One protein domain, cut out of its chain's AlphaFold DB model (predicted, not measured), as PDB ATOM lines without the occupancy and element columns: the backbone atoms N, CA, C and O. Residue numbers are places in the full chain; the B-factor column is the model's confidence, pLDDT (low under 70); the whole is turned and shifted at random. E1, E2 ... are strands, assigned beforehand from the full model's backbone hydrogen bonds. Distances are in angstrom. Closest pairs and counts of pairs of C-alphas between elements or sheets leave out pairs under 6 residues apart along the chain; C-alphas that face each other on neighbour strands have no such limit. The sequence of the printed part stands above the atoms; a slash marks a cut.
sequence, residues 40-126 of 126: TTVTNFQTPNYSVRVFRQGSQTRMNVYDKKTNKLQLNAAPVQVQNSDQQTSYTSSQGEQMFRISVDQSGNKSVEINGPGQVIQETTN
ATOM      1  N   THR A  40     189.537 235.524 180.263       96.00
ATOM      2  CA  THR A  40     189.283 236.819 180.906       96.00
ATOM      3  C   THR A  40     190.608 237.444 181.310       96.00
ATOM      4  O   THR A  40     191.327 236.897 182.144       96.00
ATOM      5  N   THR A  41     190.956 238.589 180.724       97.25
ATOM      6  CA  THR A  41     192.174 239.319 181.103       97.25
ATOM      7  C   THR A  41     192.051 239.830 182.539       97.25
ATOM      8  O   THR A  41     191.064 240.471 182.879       97.25
ATOM      9  N   VAL A  42     193.059 239.549 183.366       96.06
ATOM     10  CA  VAL A  42     193.157 240.026 184.754       96.06
ATOM     11  C   VAL A  42     193.973 241.308 184.814       96.06
ATOM     12  O   VAL A  42     193.537 242.300 185.381       96.06
ATOM     13  N   THR A  43     195.150 241.299 184.193       96.31
ATOM     14  CA  THR A  43     195.973 242.493 184.018       96.31
ATOM     15  C   THR A  43     196.703 242.411 182.688       96.31
ATOM     16  O   THR A  43     197.046 241.328 182.208       96.31
ATOM     17  N   ASN A  44     196.900 243.556 182.056       97.44
ATOM     18  CA  ASN A  44     197.755 243.692 180.893       97.44
ATOM     19  C   ASN A  44     198.451 245.046 180.969       97.44
ATOM     20  O   ASN A  44     197.871 246.008 181.474       97.44
ATOM     21  N   PHE A  45     199.696 245.090 180.520       97.75
ATOM     22  CA  PHE A  45     200.468 246.319 180.447       97.75
ATOM     23  C   PHE A  45     201.687 246.128 179.559       97.75
ATOM     24  O   PHE A  45     202.042 245.018 179.157       97.75
ATOM     25  N   GLN A  46     202.327 247.248 179.256       96.94
ATOM     26  CA  GLN A  46     203.545 247.288 178.481       96.94
ATOM     27  C   GLN A  46     204.567 248.171 179.180       96.94
ATOM     28  O   GLN A  46     204.224 249.213 179.726       96.94
ATOM     29  N   THR A  47     205.821 247.764 179.097       95.69
ATOM     30  CA  THR A  47     206.990 248.557 179.469       95.69
ATOM     31  C   THR A  47     207.798 248.855 178.197       95.69
ATOM     32  O   THR A  47     207.406 248.401 177.105       95.69
ATOM     33  N   PRO A  48     208.912 249.609 178.267       95.00
ATOM     34  CA  PRO A  48     209.767 249.818 177.102       95.00
ATOM     35  C   PRO A  48     210.213 248.501 176.453       95.00
ATOM     36  O   PRO A  48     210.210 248.401 175.227       95.00
ATOM     37  N   ASN A  49     210.504 247.470 177.257       96.06
ATOM     38  CA  ASN A  49     211.082 246.224 176.751       96.06
ATOM     39  C   ASN A  49     210.125 245.030 176.763       96.06
ATOM     40  O   ASN A  49     210.378 244.069 176.040       96.06
ATOM     41  N   TYR A  50     209.012 245.083 177.502       97.06
ATOM     42  CA  TYR A  50     208.109 243.941 177.642       97.06
ATOM     43  C   TYR A  50     206.647 244.278 177.353       97.06
ATOM     44  O   TYR A  50     206.179 245.407 177.509       97.06
ATOM     45  N   SER A  51     205.904 243.270 176.904       97.94
ATOM     46  CA  SER A  51     204.441 243.272 176.873       97.94
ATOM     47  C   SER A  51     203.939 242.078 177.671       97.94
ATOM     48  O   SER A  51     204.368 240.946 177.443       97.94
ATOM     49  N   VAL A  52     203.059 242.336 178.632       98.19
ATOM     50  CA  VAL A  52     202.617 241.353 179.618       98.19
ATOM     51  C   VAL A  52     201.103 241.244 179.591       98.19
ATOM     52  O   VAL A  52     200.383 242.244 179.577       98.19
ATOM     53  N   ARG A  53     200.606 240.008 179.651       98.31
ATOM     54  CA  ARG A  53     199.188 239.722 179.878       98.31
ATOM     55  C   ARG A  53     199.042 238.584 180.872       98.31
ATOM     56  O   ARG A  53     199.519 237.484 180.622       98.31
ATOM     57  N   VAL A  54     198.299 238.827 181.941       98.19
ATOM     58  CA  VAL A  54     197.803 237.797 182.853       98.19
ATOM     59  C   VAL A  54     196.311 237.627 182.611       98.19
ATOM     60  O   VAL A  54     195.565 238.605 182.535       98.19
ATOM     61  N   PHE A  55     195.854 236.391 182.466       98.12
ATOM     62  CA  PHE A  55     194.465 236.083 182.143       98.12
ATOM     63  C   PHE A  55     194.011 234.786 182.809       98.12
ATOM     64  O   PHE A  55     194.809 233.894 183.077       98.12
ATOM     65  N   ARG A  56     192.711 234.674 183.069       97.00
ATOM     66  CA  ARG A  56     192.059 233.429 183.474       97.00
ATOM     67  C   ARG A  56     191.630 232.668 182.230       97.00
ATOM     68  O   ARG A  56     191.068 233.268 181.317       97.00
ATOM     69  N   GLN A  57     191.884 231.366 182.202       94.81
ATOM     70  CA  GLN A  57     191.385 230.434 181.197       94.81
ATOM     71  C   GLN A  57     190.838 229.207 181.930       94.81
ATOM     72  O   GLN A  57     191.598 228.403 182.471       94.81
ATOM     73  N   GLY A  58     189.510 229.091 181.990       90.81
ATOM     74  CA  GLY A  58     188.853 228.144 182.892       90.81
ATOM     75  C   GLY A  58     189.140 228.507 184.352       90.81
ATOM     76  O   GLY A  58     188.998 229.664 184.739       90.81
ATOM     77  N   SER A  59     189.584 227.537 185.152       90.88
ATOM     78  CA  SER A  59     189.972 227.741 186.555       90.88
ATOM     79  C   SER A  59     191.433 228.173 186.750       90.88
ATOM     80  O   SER A  59     191.840 228.442 187.877       90.88
ATOM     81  N   GLN A  60     192.236 228.241 185.681       95.25
ATOM     82  CA  GLN A  60     193.669 228.525 185.774       95.25
ATOM     83  C   GLN A  60     193.987 229.976 185.407       95.25
ATOM     84  O   GLN A  60     193.532 230.483 184.379       95.25
ATOM     85  N   THR A  61     194.842 230.615 186.203       97.62
ATOM     86  CA  THR A  61     195.501 231.869 185.825       97.62
ATOM     87  C   THR A  61     196.742 231.554 184.999       97.62
ATOM     88  O   THR A  61     197.523 230.662 185.338       97.62
ATOM     89  N   ARG A  62     196.912 232.278 183.895       97.94
ATOM     90  CA  ARG A  62     197.990 232.104 182.927       97.94
ATOM     91  C   ARG A  62     198.640 233.434 182.582       97.94
ATOM     92  O   ARG A  62     198.019 234.487 182.730       97.94
ATOM     93  N   MET A  63     199.879 233.373 182.107       98.44
ATOM     94  CA  MET A  63     200.677 234.544 181.771       98.44
ATOM     95  C   MET A  63     201.327 234.426 180.397       98.44
ATOM     96  O   MET A  63     201.855 233.376 180.024       98.44
ATOM     97  N   ASN A  64     201.317 235.554 179.690       98.19
ATOM     98  CA  ASN A  64     202.144 235.817 178.527       98.19
ATOM     99  C   ASN A  64     203.148 236.919 178.860       98.19
ATOM    100  O   ASN A  64     202.760 237.949 179.417       98.19
ATOM    101  N   VAL A  65     204.401 236.721 178.455       97.94
ATOM    102  CA  VAL A  65     205.454 237.741 178.524       97.94
ATOM    103  C   VAL A  65     206.171 237.761 177.189       97.94
ATOM    104  O   VAL A  65     206.798 236.779 176.802       97.94
ATOM    105  N   TYR A  66     206.059 238.876 176.482       98.00
ATOM    106  CA  TYR A  66     206.741 239.117 175.223       98.00
ATOM    107  C   TYR A  66     207.897 240.083 175.436       98.00
ATOM    108  O   TYR A  66     207.697 241.171 175.973       98.00
ATOM    109  N   ASP A  67     209.083 239.691 174.992       96.38
ATOM    110  CA  ASP A  67     210.274 240.528 174.951       96.38
ATOM    111  C   ASP A  67     210.347 241.254 173.600       96.38
ATOM    112  O   ASP A  67     210.483 240.634 172.540       96.38
ATOM    113  N   LYS A  68     210.263 242.585 173.651       96.69
ATOM    114  CA  LYS A  68     210.303 243.479 172.490       96.69
ATOM    115  C   LYS A  68     211.710 243.635 171.919       96.69
ATOM    116  O   LYS A  68     211.834 243.863 170.719       96.69
ATOM    117  N   LYS A  69     212.760 243.493 172.737       94.31
ATOM    118  CA  LYS A  69     214.157 243.571 172.277       94.31
ATOM    119  C   LYS A  69     214.495 242.375 171.404       94.31
ATOM    120  O   LYS A  69     215.079 242.529 170.337       94.31
ATOM    121  N   THR A  70     214.112 241.180 171.850       94.94
ATOM    122  CA  THR A  70     214.433 239.937 171.135       94.94
ATOM    123  C   THR A  70     213.331 239.476 170.181       94.94
ATOM    124  O   THR A  70     213.544 238.521 169.438       94.94
ATOM    125  N   ASN A  71     212.176 240.155 170.169       96.38
ATOM    126  CA  ASN A  71     210.958 239.750 169.459       96.38
ATOM    127  C   ASN A  71     210.549 238.295 169.762       96.38
ATOM    128  O   ASN A  71     210.190 237.522 168.871       96.38
ATOM    129  N   LYS A  72     210.626 237.899 171.038       96.25
ATOM    130  CA  LYS A  72     210.320 236.534 171.480       96.25
ATOM    131  C   LYS A  72     209.245 236.516 172.548       96.25
ATOM    132  O   LYS A  72     209.284 237.268 173.520       96.25
ATOM    133  N   LEU A  73     208.311 235.583 172.392       96.50
ATOM    134  CA  LEU A  73     207.383 235.222 173.450       96.50
ATOM    135  C   LEU A  73     208.128 234.335 174.449       96.50
ATOM    136  O   LEU A  73     208.384 233.167 174.168       96.50
ATOM    137  N   GLN A  74     208.507 234.925 175.578       95.56
ATOM    138  CA  GLN A  74     209.186 234.237 176.668       95.56
ATOM    139  C   GLN A  74     208.186 233.269 177.312       95.56
ATOM    140  O   GLN A  74     208.276 232.057 177.147       95.56
ATOM    141  N   LEU A  75     207.105 233.797 177.887       97.50
ATOM    142  CA  LEU A  75     206.013 232.972 178.404       97.50
ATOM    143  C   LEU A  75     204.838 232.944 177.432       97.50
ATOM    144  O   LEU A  75     204.351 233.997 177.021       97.50
ATOM    145  N   ASN A  76     204.356 231.740 177.115       96.88
ATOM    146  CA  ASN A  76     203.162 231.518 176.305       96.88
ATOM    147  C   ASN A  76     202.124 230.706 177.084       96.88
ATOM    148  O   ASN A  76     202.250 229.490 177.221       96.88
ATOM    149  N   ALA A  77     201.098 231.389 177.586       96.38
ATOM    150  CA  ALA A  77     200.006 230.828 178.370       96.38
ATOM    151  C   ALA A  77     200.502 229.957 179.539       96.38
ATOM    152  O   ALA A  77     199.883 228.936 179.865       96.38
ATOM    153  N   ALA A  78     201.622 230.367 180.144       97.75
ATOM    154  CA  ALA A  78     202.290 229.639 181.212       97.75
ATOM    155  C   ALA A  78     201.443 229.690 182.493       97.75
ATOM    156  O   ALA A  78     200.829 230.727 182.759       97.75
ATOM    157  N   PRO A  79     201.355 228.592 183.264       97.38
ATOM    158  CA  PRO A  79     200.607 228.570 184.515       97.38
ATOM    159  C   PRO A  79     201.226 229.528 185.534       97.38
ATOM    160  O   PRO A  79     202.442 229.670 185.613       97.38
ATOM    161  N   VAL A  80     200.372 230.169 186.325       97.81
ATOM    162  CA  VAL A  80     200.775 231.215 187.263       97.81
ATOM    163  C   VAL A  80     200.448 230.817 188.689       97.81
ATOM    164  O   VAL A  80     199.325 230.405 188.983       97.81
ATOM    165  N   GLN A  81     201.400 231.035 189.588       97.81
ATOM    166  CA  GLN A  81     201.147 231.083 191.022       97.81
ATOM    167  C   GLN A  81     200.712 232.501 191.398       97.81
ATOM    168  O   GLN A  81     201.416 233.467 191.109       97.81
ATOM    169  N   VAL A  82     199.527 232.627 191.996       97.56
ATOM    170  CA  VAL A  82     198.967 233.917 192.417       97.56
ATOM    171  C   VAL A  82     199.171 234.071 193.914       97.56
ATOM    172  O   VAL A  82     198.745 233.210 194.682       97.56
ATOM    173  N   GLN A  83     199.778 235.178 194.326       97.69
ATOM    174  CA  GLN A  83     199.925 235.543 195.725       97.69
ATOM    175  C   GLN A  83     199.298 236.913 195.957       97.69
ATOM    176  O   GLN A  83     199.697 237.897 195.340       97.69
ATOM    177  N   ASN A  84     198.312 236.967 196.847       95.94
ATOM    178  CA  ASN A  84     197.682 238.214 197.262       95.94
ATOM    179  C   ASN A  84     198.246 238.610 198.627       95.94
ATOM    180  O   ASN A  84     198.339 237.766 199.519       95.94
ATOM    181  N   SER A  85     198.604 239.876 198.785       94.25
ATOM    182  CA  SER A  85     198.873 240.504 200.075       94.25
ATOM    183  C   SER A  85     198.020 241.756 200.220       94.25
ATOM    184  O   SER A  85     197.384 242.199 199.261       94.25
ATOM    185  N   ASP A  86     198.054 242.364 201.404       92.56
ATOM    186  CA  ASP A  86     197.346 243.619 201.648       92.56
ATOM    187  C   ASP A  86     197.838 244.745 200.735       92.56
ATOM    188  O   ASP A  86     197.083 245.656 200.454       92.56
ATOM    189  N   GLN A  87     199.070 244.691 200.226       93.25
ATOM    190  CA  GLN A  87     199.682 245.785 199.459       93.25
ATOM    191  C   GLN A  87     199.708 245.530 197.947       93.25
ATOM    192  O   GLN A  87     199.741 246.479 197.163       93.25
ATOM    193  N   GLN A  88     199.733 244.264 197.522       95.88
ATOM    194  CA  GLN A  88     199.879 243.917 196.112       95.88
ATOM    195  C   GLN A  88     199.386 242.506 195.789       95.88
ATOM    196  O   GLN A  88     199.414 241.594 196.613       95.88
ATOM    197  N   THR A  89     199.016 242.306 194.529       97.56
ATOM    198  CA  THR A  89     198.869 240.980 193.928       97.56
ATOM    199  C   THR A  89     200.093 240.669 193.079       97.56
ATOM    200  O   THR A  89     200.449 241.443 192.195       97.56
ATOM    201  N   SER A  90     200.729 239.528 193.323       97.62
ATOM    202  CA  SER A  90     201.850 239.015 192.539       97.62
ATOM    203  C   SER A  90     201.448 237.768 191.750       97.62
ATOM    204  O   SER A  90     200.723 236.902 192.238       97.62
ATOM    205  N   TYR A  91     201.945 237.678 190.524       98.12
ATOM    206  CA  TYR A  91     201.753 236.571 189.602       98.12
ATOM    207  C   TYR A  91     203.132 236.054 189.211       98.12
ATOM    208  O   TYR A  91     203.894 236.788 188.585       98.12
ATOM    209  N   THR A  92     203.447 234.811 189.557       98.06
ATOM    210  CA  THR A  92     204.776 234.236 189.323       98.06
ATOM    211  C   THR A  92     204.695 233.040 188.387       98.06
ATOM    212  O   THR A  92     203.806 232.197 188.512       98.06
ATOM    213  N   SER A  93     205.630 232.964 187.446       97.88
ATOM    214  CA  SER A  93     205.831 231.830 186.542       97.88
ATOM    215  C   SER A  93     207.322 231.664 186.264       97.88
ATOM    216  O   SER A  93     208.094 232.607 186.416       97.88
ATOM    217  N   SER A  94     207.743 230.484 185.825       95.38
ATOM    218  CA  SER A  94     209.134 230.212 185.457       95.38
ATOM    219  C   SER A  94     209.226 229.490 184.117       95.38
ATOM    220  O   SER A  94     208.307 228.775 183.716       95.38
ATOM    221  N   GLN A  95     210.347 229.668 183.427       93.25
ATOM    222  CA  GLN A  95     210.706 228.926 182.225       93.25
ATOM    223  C   GLN A  95     212.215 228.684 182.229       93.25
ATOM    224  O   GLN A  95     213.003 229.624 182.163       93.25
ATOM    225  N   GLY A  96     212.615 227.414 182.321       91.19
ATOM    226  CA  GLY A  96     214.013 227.075 182.588       91.19
ATOM    227  C   GLY A  96     214.472 227.695 183.909       91.19
ATOM    228  O   GLY A  96     213.775 227.589 184.916       91.19
ATOM    229  N   GLU A  97     215.616 228.371 183.880       91.44
ATOM    230  CA  GLU A  97     216.208 229.061 185.037       91.44
ATOM    231  C   GLU A  97     215.663 230.482 185.242       91.44
ATOM    232  O   GLU A  97     216.028 231.153 186.205       91.44
ATOM    233  N   GLN A  98     214.793 230.955 184.345       93.25
ATOM    234  CA  GLN A  98     214.254 232.305 184.401       93.25
ATOM    235  C   GLN A  98     212.907 232.323 185.128       93.25
ATOM    236  O   GLN A  98     211.969 231.608 184.767       93.25
ATOM    237  N   MET A  99     212.799 233.173 186.142       96.88
ATOM    238  CA  MET A  99     211.576 233.466 186.877       96.88
ATOM    239  C   MET A  99     211.012 234.809 186.424       96.88
ATOM    240  O   MET A  99     211.746 235.772 186.227       96.88
ATOM    241  N   PHE A 100     209.696 234.870 186.289       97.81
ATOM    242  CA  PHE A 100     208.943 236.053 185.912       97.81
ATOM    243  C   PHE A 100     207.953 236.348 187.023       97.81
ATOM    244  O   PHE A 100     207.144 235.486 187.379       97.81
ATOM    245  N   ARG A 101     207.993 237.568 187.543       97.81
ATOM    246  CA  ARG A 101     207.059 238.061 188.544       97.81
ATOM    247  C   ARG A 101     206.393 239.321 188.026       97.81
ATOM    248  O   ARG A 101     207.052 240.291 187.679       97.81
ATOM    249  N   ILE A 102     205.070 239.304 188.006       97.88
ATOM    250  CA  ILE A 102     204.252 240.469 187.701       97.88
ATOM    251  C   ILE A 102     203.589 240.924 188.984       97.88
ATOM    252  O   ILE A 102     202.900 240.127 189.615       97.88
ATOM    253  N   SER A 103     203.752 242.190 189.344       97.25
ATOM    254  CA  SER A 103     203.141 242.758 190.544       97.25
ATOM    255  C   SER A 103     202.155 243.852 190.160       97.25
ATOM    256  O   SER A 103     202.413 244.637 189.251       97.25
ATOM    257  N   VAL A 104     201.011 243.878 190.838       96.81
ATOM    258  CA  VAL A 104     200.000 244.934 190.742       96.81
ATOM    259  C   VAL A 104     199.730 245.423 192.155       96.81
ATOM    260  O   VAL A 104     199.241 244.645 192.975       96.81
ATOM    261  N   ASP A 105     200.076 246.670 192.452       94.81
ATOM    262  CA  ASP A 105     199.807 247.252 193.768       94.81
ATOM    263  C   ASP A 105     198.350 247.740 193.899       94.81
ATOM    264  O   ASP A 105     197.571 247.716 192.941       94.81
ATOM    265  N   GLN A 106     197.971 248.180 195.101       92.06
ATOM    266  CA  GLN A 106     196.637 248.728 195.368       92.06
ATOM    267  C   GLN A 106     196.321 250.008 194.579       92.06
ATOM    268  O   GLN A 106     195.155 250.282 194.296       92.06
ATOM    269  N   SER A 107     197.340 250.790 194.219       91.62
ATOM    270  CA  SER A 107     197.206 251.992 193.388       91.62
ATOM    271  C   SER A 107     197.051 251.657 191.901       91.62
ATOM    272  O   SER A 107     196.748 252.533 191.093       91.62
ATOM    273  N   GLY A 108     197.222 250.387 191.533       90.94
ATOM    274  CA  GLY A 108     197.158 249.904 190.167       90.94
ATOM    275  C   GLY A 108     198.469 250.047 189.400       90.94
ATOM    276  O   GLY A 108     198.461 249.773 188.195       90.94
ATOM    277  N   ASN A 109     199.581 250.414 190.042       94.88
ATOM    278  CA  ASN A 109     200.897 250.389 189.413       94.88
ATOM    279  C   ASN A 109     201.288 248.942 189.126       94.88
ATOM    280  O   ASN A 109     200.999 248.026 189.902       94.88
ATOM    281  N   LYS A 110     201.919 248.729 187.972       96.69
ATOM    282  CA  LYS A 110     202.248 247.399 187.467       96.69
ATOM    283  C   LYS A 110     203.736 247.315 187.227       96.69
ATOM    284  O   LYS A 110     204.318 248.222 186.637       96.69
ATOM    285  N   SER A 111     204.335 246.212 187.637       96.56
ATOM    286  CA  SER A 111     205.734 245.932 187.354       96.56
ATOM    287  C   SER A 111     205.931 244.513 186.854       96.56
ATOM    288  O   SER A 111     205.138 243.610 187.127       96.56
ATOM    289  N   VAL A 112     206.990 244.344 186.073       96.88
ATOM    290  CA  VAL A 112     207.535 243.064 185.642       96.88
ATOM    291  C   VAL A 112     208.949 242.956 186.183       96.88
ATOM    292  O   VAL A 112     209.776 243.840 185.974       96.88
ATOM    293  N   GLU A 113     209.209 241.867 186.887       97.19
ATOM    294  CA  GLU A 113     210.523 241.465 187.354       97.19
ATOM    295  C   GLU A 113     210.887 240.142 186.682       97.19
ATOM    296  O   GLU A 113     210.075 239.213 186.618       97.19
ATOM    297  N   ILE A 114     212.094 240.072 186.137       95.50
ATOM    298  CA  ILE A 114     212.632 238.896 185.467       95.50
ATOM    299  C   ILE A 114     213.971 238.573 186.113       95.50
ATOM    300  O   ILE A 114     214.921 239.345 185.989       95.50
ATOM    301  N   ASN A 115     214.037 237.417 186.766       94.69
ATOM    302  CA  ASN A 115     215.228 236.923 187.445       94.69
ATOM    303  C   ASN A 115     215.770 235.720 186.683       94.69
ATOM    304  O   ASN A 115     215.080 234.711 186.558       94.69
ATOM    305  N   GLY A 116     216.992 235.822 186.179       89.06
ATOM    306  CA  GLY A 116     217.713 234.742 185.515       89.06
ATOM    307  C   GLY A 116     219.153 234.635 186.025       89.06
ATOM    308  O   GLY A 116     219.593 235.454 186.838       89.06
ATOM    309  N   PRO A 117     219.915 233.634 185.559       83.50
ATOM    310  CA  PRO A 117     221.308 233.455 185.956       83.50
ATOM    311  C   PRO A 117     222.134 234.705 185.615       83.50
ATOM    312  O   PRO A 117     222.352 235.035 184.451       83.50
ATOM    313  N   GLY A 118     222.575 235.423 186.652       81.12
ATOM    314  CA  GLY A 118     223.395 236.632 186.530       81.12
ATOM    315  C   GLY A 118     222.649 237.906 186.117       81.12
ATOM    316  O   GLY A 118     223.302 238.924 185.894       81.12
ATOM    317  N   GLN A 119     221.314 237.890 186.022       83.00
ATOM    318  CA  GLN A 119     220.545 239.065 185.613       83.00
ATOM    319  C   GLN A 119     219.224 239.201 186.376       83.00
ATOM    320  O   GLN A 119     218.416 238.278 186.423       83.00
ATOM    321  N   VAL A 120     218.988 240.401 186.907       89.81
ATOM    322  CA  VAL A 120     217.696 240.843 187.445       89.81
ATOM    323  C   VAL A 120     217.260 242.062 186.644       89.81
ATOM    324  O   VAL A 120     218.005 243.036 186.537       89.81
ATOM    325  N   ILE A 121     216.073 241.999 186.049       91.56
ATOM    326  CA  ILE A 121     215.457 243.112 185.321       91.56
ATOM    327  C   ILE A 121     214.168 243.466 186.038       91.56
ATOM    328  O   ILE A 121     213.343 242.587 186.256       91.56
ATOM    329  N   GLN A 122     213.970 244.745 186.342       94.62
ATOM    330  CA  GLN A 122     212.715 245.249 186.880       94.62
ATOM    331  C   GLN A 122     212.260 246.457 186.066       94.62
ATOM    332  O   GLN A 122     213.017 247.405 185.871       94.62
ATOM    333  N   GLU A 123     211.020 246.419 185.586       94.38
ATOM    334  CA  GLU A 123     210.397 247.517 184.848       94.38
ATOM    335  C   GLU A 123     208.989 247.777 185.375       94.38
ATOM    336  O   GLU A 123     208.241 246.841 185.659       94.38
ATOM    337  N   THR A 124     208.614 249.049 185.461       92.81
ATOM    338  CA  THR A 124     207.312 249.499 185.968       92.81
ATOM    339  C   THR A 124     206.604 250.312 184.887       92.81
ATOM    340  O   THR A 124     207.253 250.949 184.056       92.81
ATOM    341  N   THR A 125     205.275 250.285 184.863       84.94
ATOM    342  CA  THR A 125     204.489 251.279 184.118       84.94
ATOM    343  C   THR A 125     204.536 252.623 184.836       84.94
ATOM    344  O   THR A 125     204.220 252.664 186.023       84.94
ATOM    345  N   ASN A 126     204.909 253.682 184.114       62.50
ATOM    346  CA  ASN A 126     204.777 255.070 184.576       62.50
ATOM    347  C   ASN A 126     203.314 255.473 184.775       62.50
ATOM    348  O   ASN A 126     202.454 254.921 184.047       62.50
TER     349      ASN A 126
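This is residues 40 to 126 of the 126 residues of an uncharacterized protein of Nostocales cyanobacterium HT-58-2 (UniProt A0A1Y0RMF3). Two antiparallel sheets lie face to face as a sandwich, their strands crossed at 77 degrees. Strands E1 to E4 make one layer and E5 to E9 the other, and the chain passes between the layers where E4 runs on into E5. The printed part has 87 residues with nine named strands, E1 to E9 in that order along the chain, and no named helix, so its class is all strand. The sheet orders are E1 - E2 - E3 - E4 and E5 - E6 - E7 - E8 - E9. The whole is compact, with a radius of gyration of the C-alphas of 12.1 A, and rounded, with spans of 31 by 29 by 20 A.

E1, residues 40 to 46, and E2, residues 50 to 57, form a hairpin; N 42 and O 54, 2.8 A apart, are within hydrogen-bond range. E2 forms a hairpin with E3, residues 60 to 67, with N 53 and O 64 at 3.0 A. E3 forms another with E4, residues 72 to 79, with N 67 and O 72 at 2.8 A. This sheet is twisted, its C-alphas lying up to 4.3 A off its best plane. E4 runs on into E5, residues 81 to 84, across a break of 1 residue, at 73 degrees. E5 and E6, residues 88 to 95, form a hairpin, with N 83 and O 90 at 2.9 A. E6 and E7, residues 98 to 105, form the next, with N 91 and O 102 at 2.8 A. E7 and E8, residues 110 to 116, follow, also a hairpin, with N 101 and O 113 at 2.8 A. E8 and E9, residues 119 to 124, form the last, with N 114 and O 121 at 2.8 A. Each sheet is a meander, each strand the antiparallel neighbour of the one before. The parts of the sheets that face each other are 9.8 A centre to centre. Between the sheets, the closest C-alphas of E4 and E6 are those of Pro 79 and Ser 93, 6.5 A apart, and those of E1 and E8 are Phe 45 and Lys 110, 7.3 A apart. E3 and E7 are near each other, while E4 and E9 are apart.

E1 begins at C-alpha 40, (189.283, 236.819, 180.906), and spans 17.9 A. E2 measures 21.8 A, E3 23.2 A, E4 18.1 A and E5 10.1 A, E5 starting at C-alpha 81, (201.147, 231.083, 191.022). E6 measures 23.1 A, E7 22.8 A, E8 20.1 A and E9 16.9 A, E9 ending at C-alpha 124, (207.312, 249.499, 185.968).

The two C-alphas farthest apart, those of Gly 58 and Gly 118, are 35.8 A from each other. The printed part has no cut, and the eight links between strands are tight. Its mean pLDDT is 94.9, and residue 126, the chain's last, is under 70.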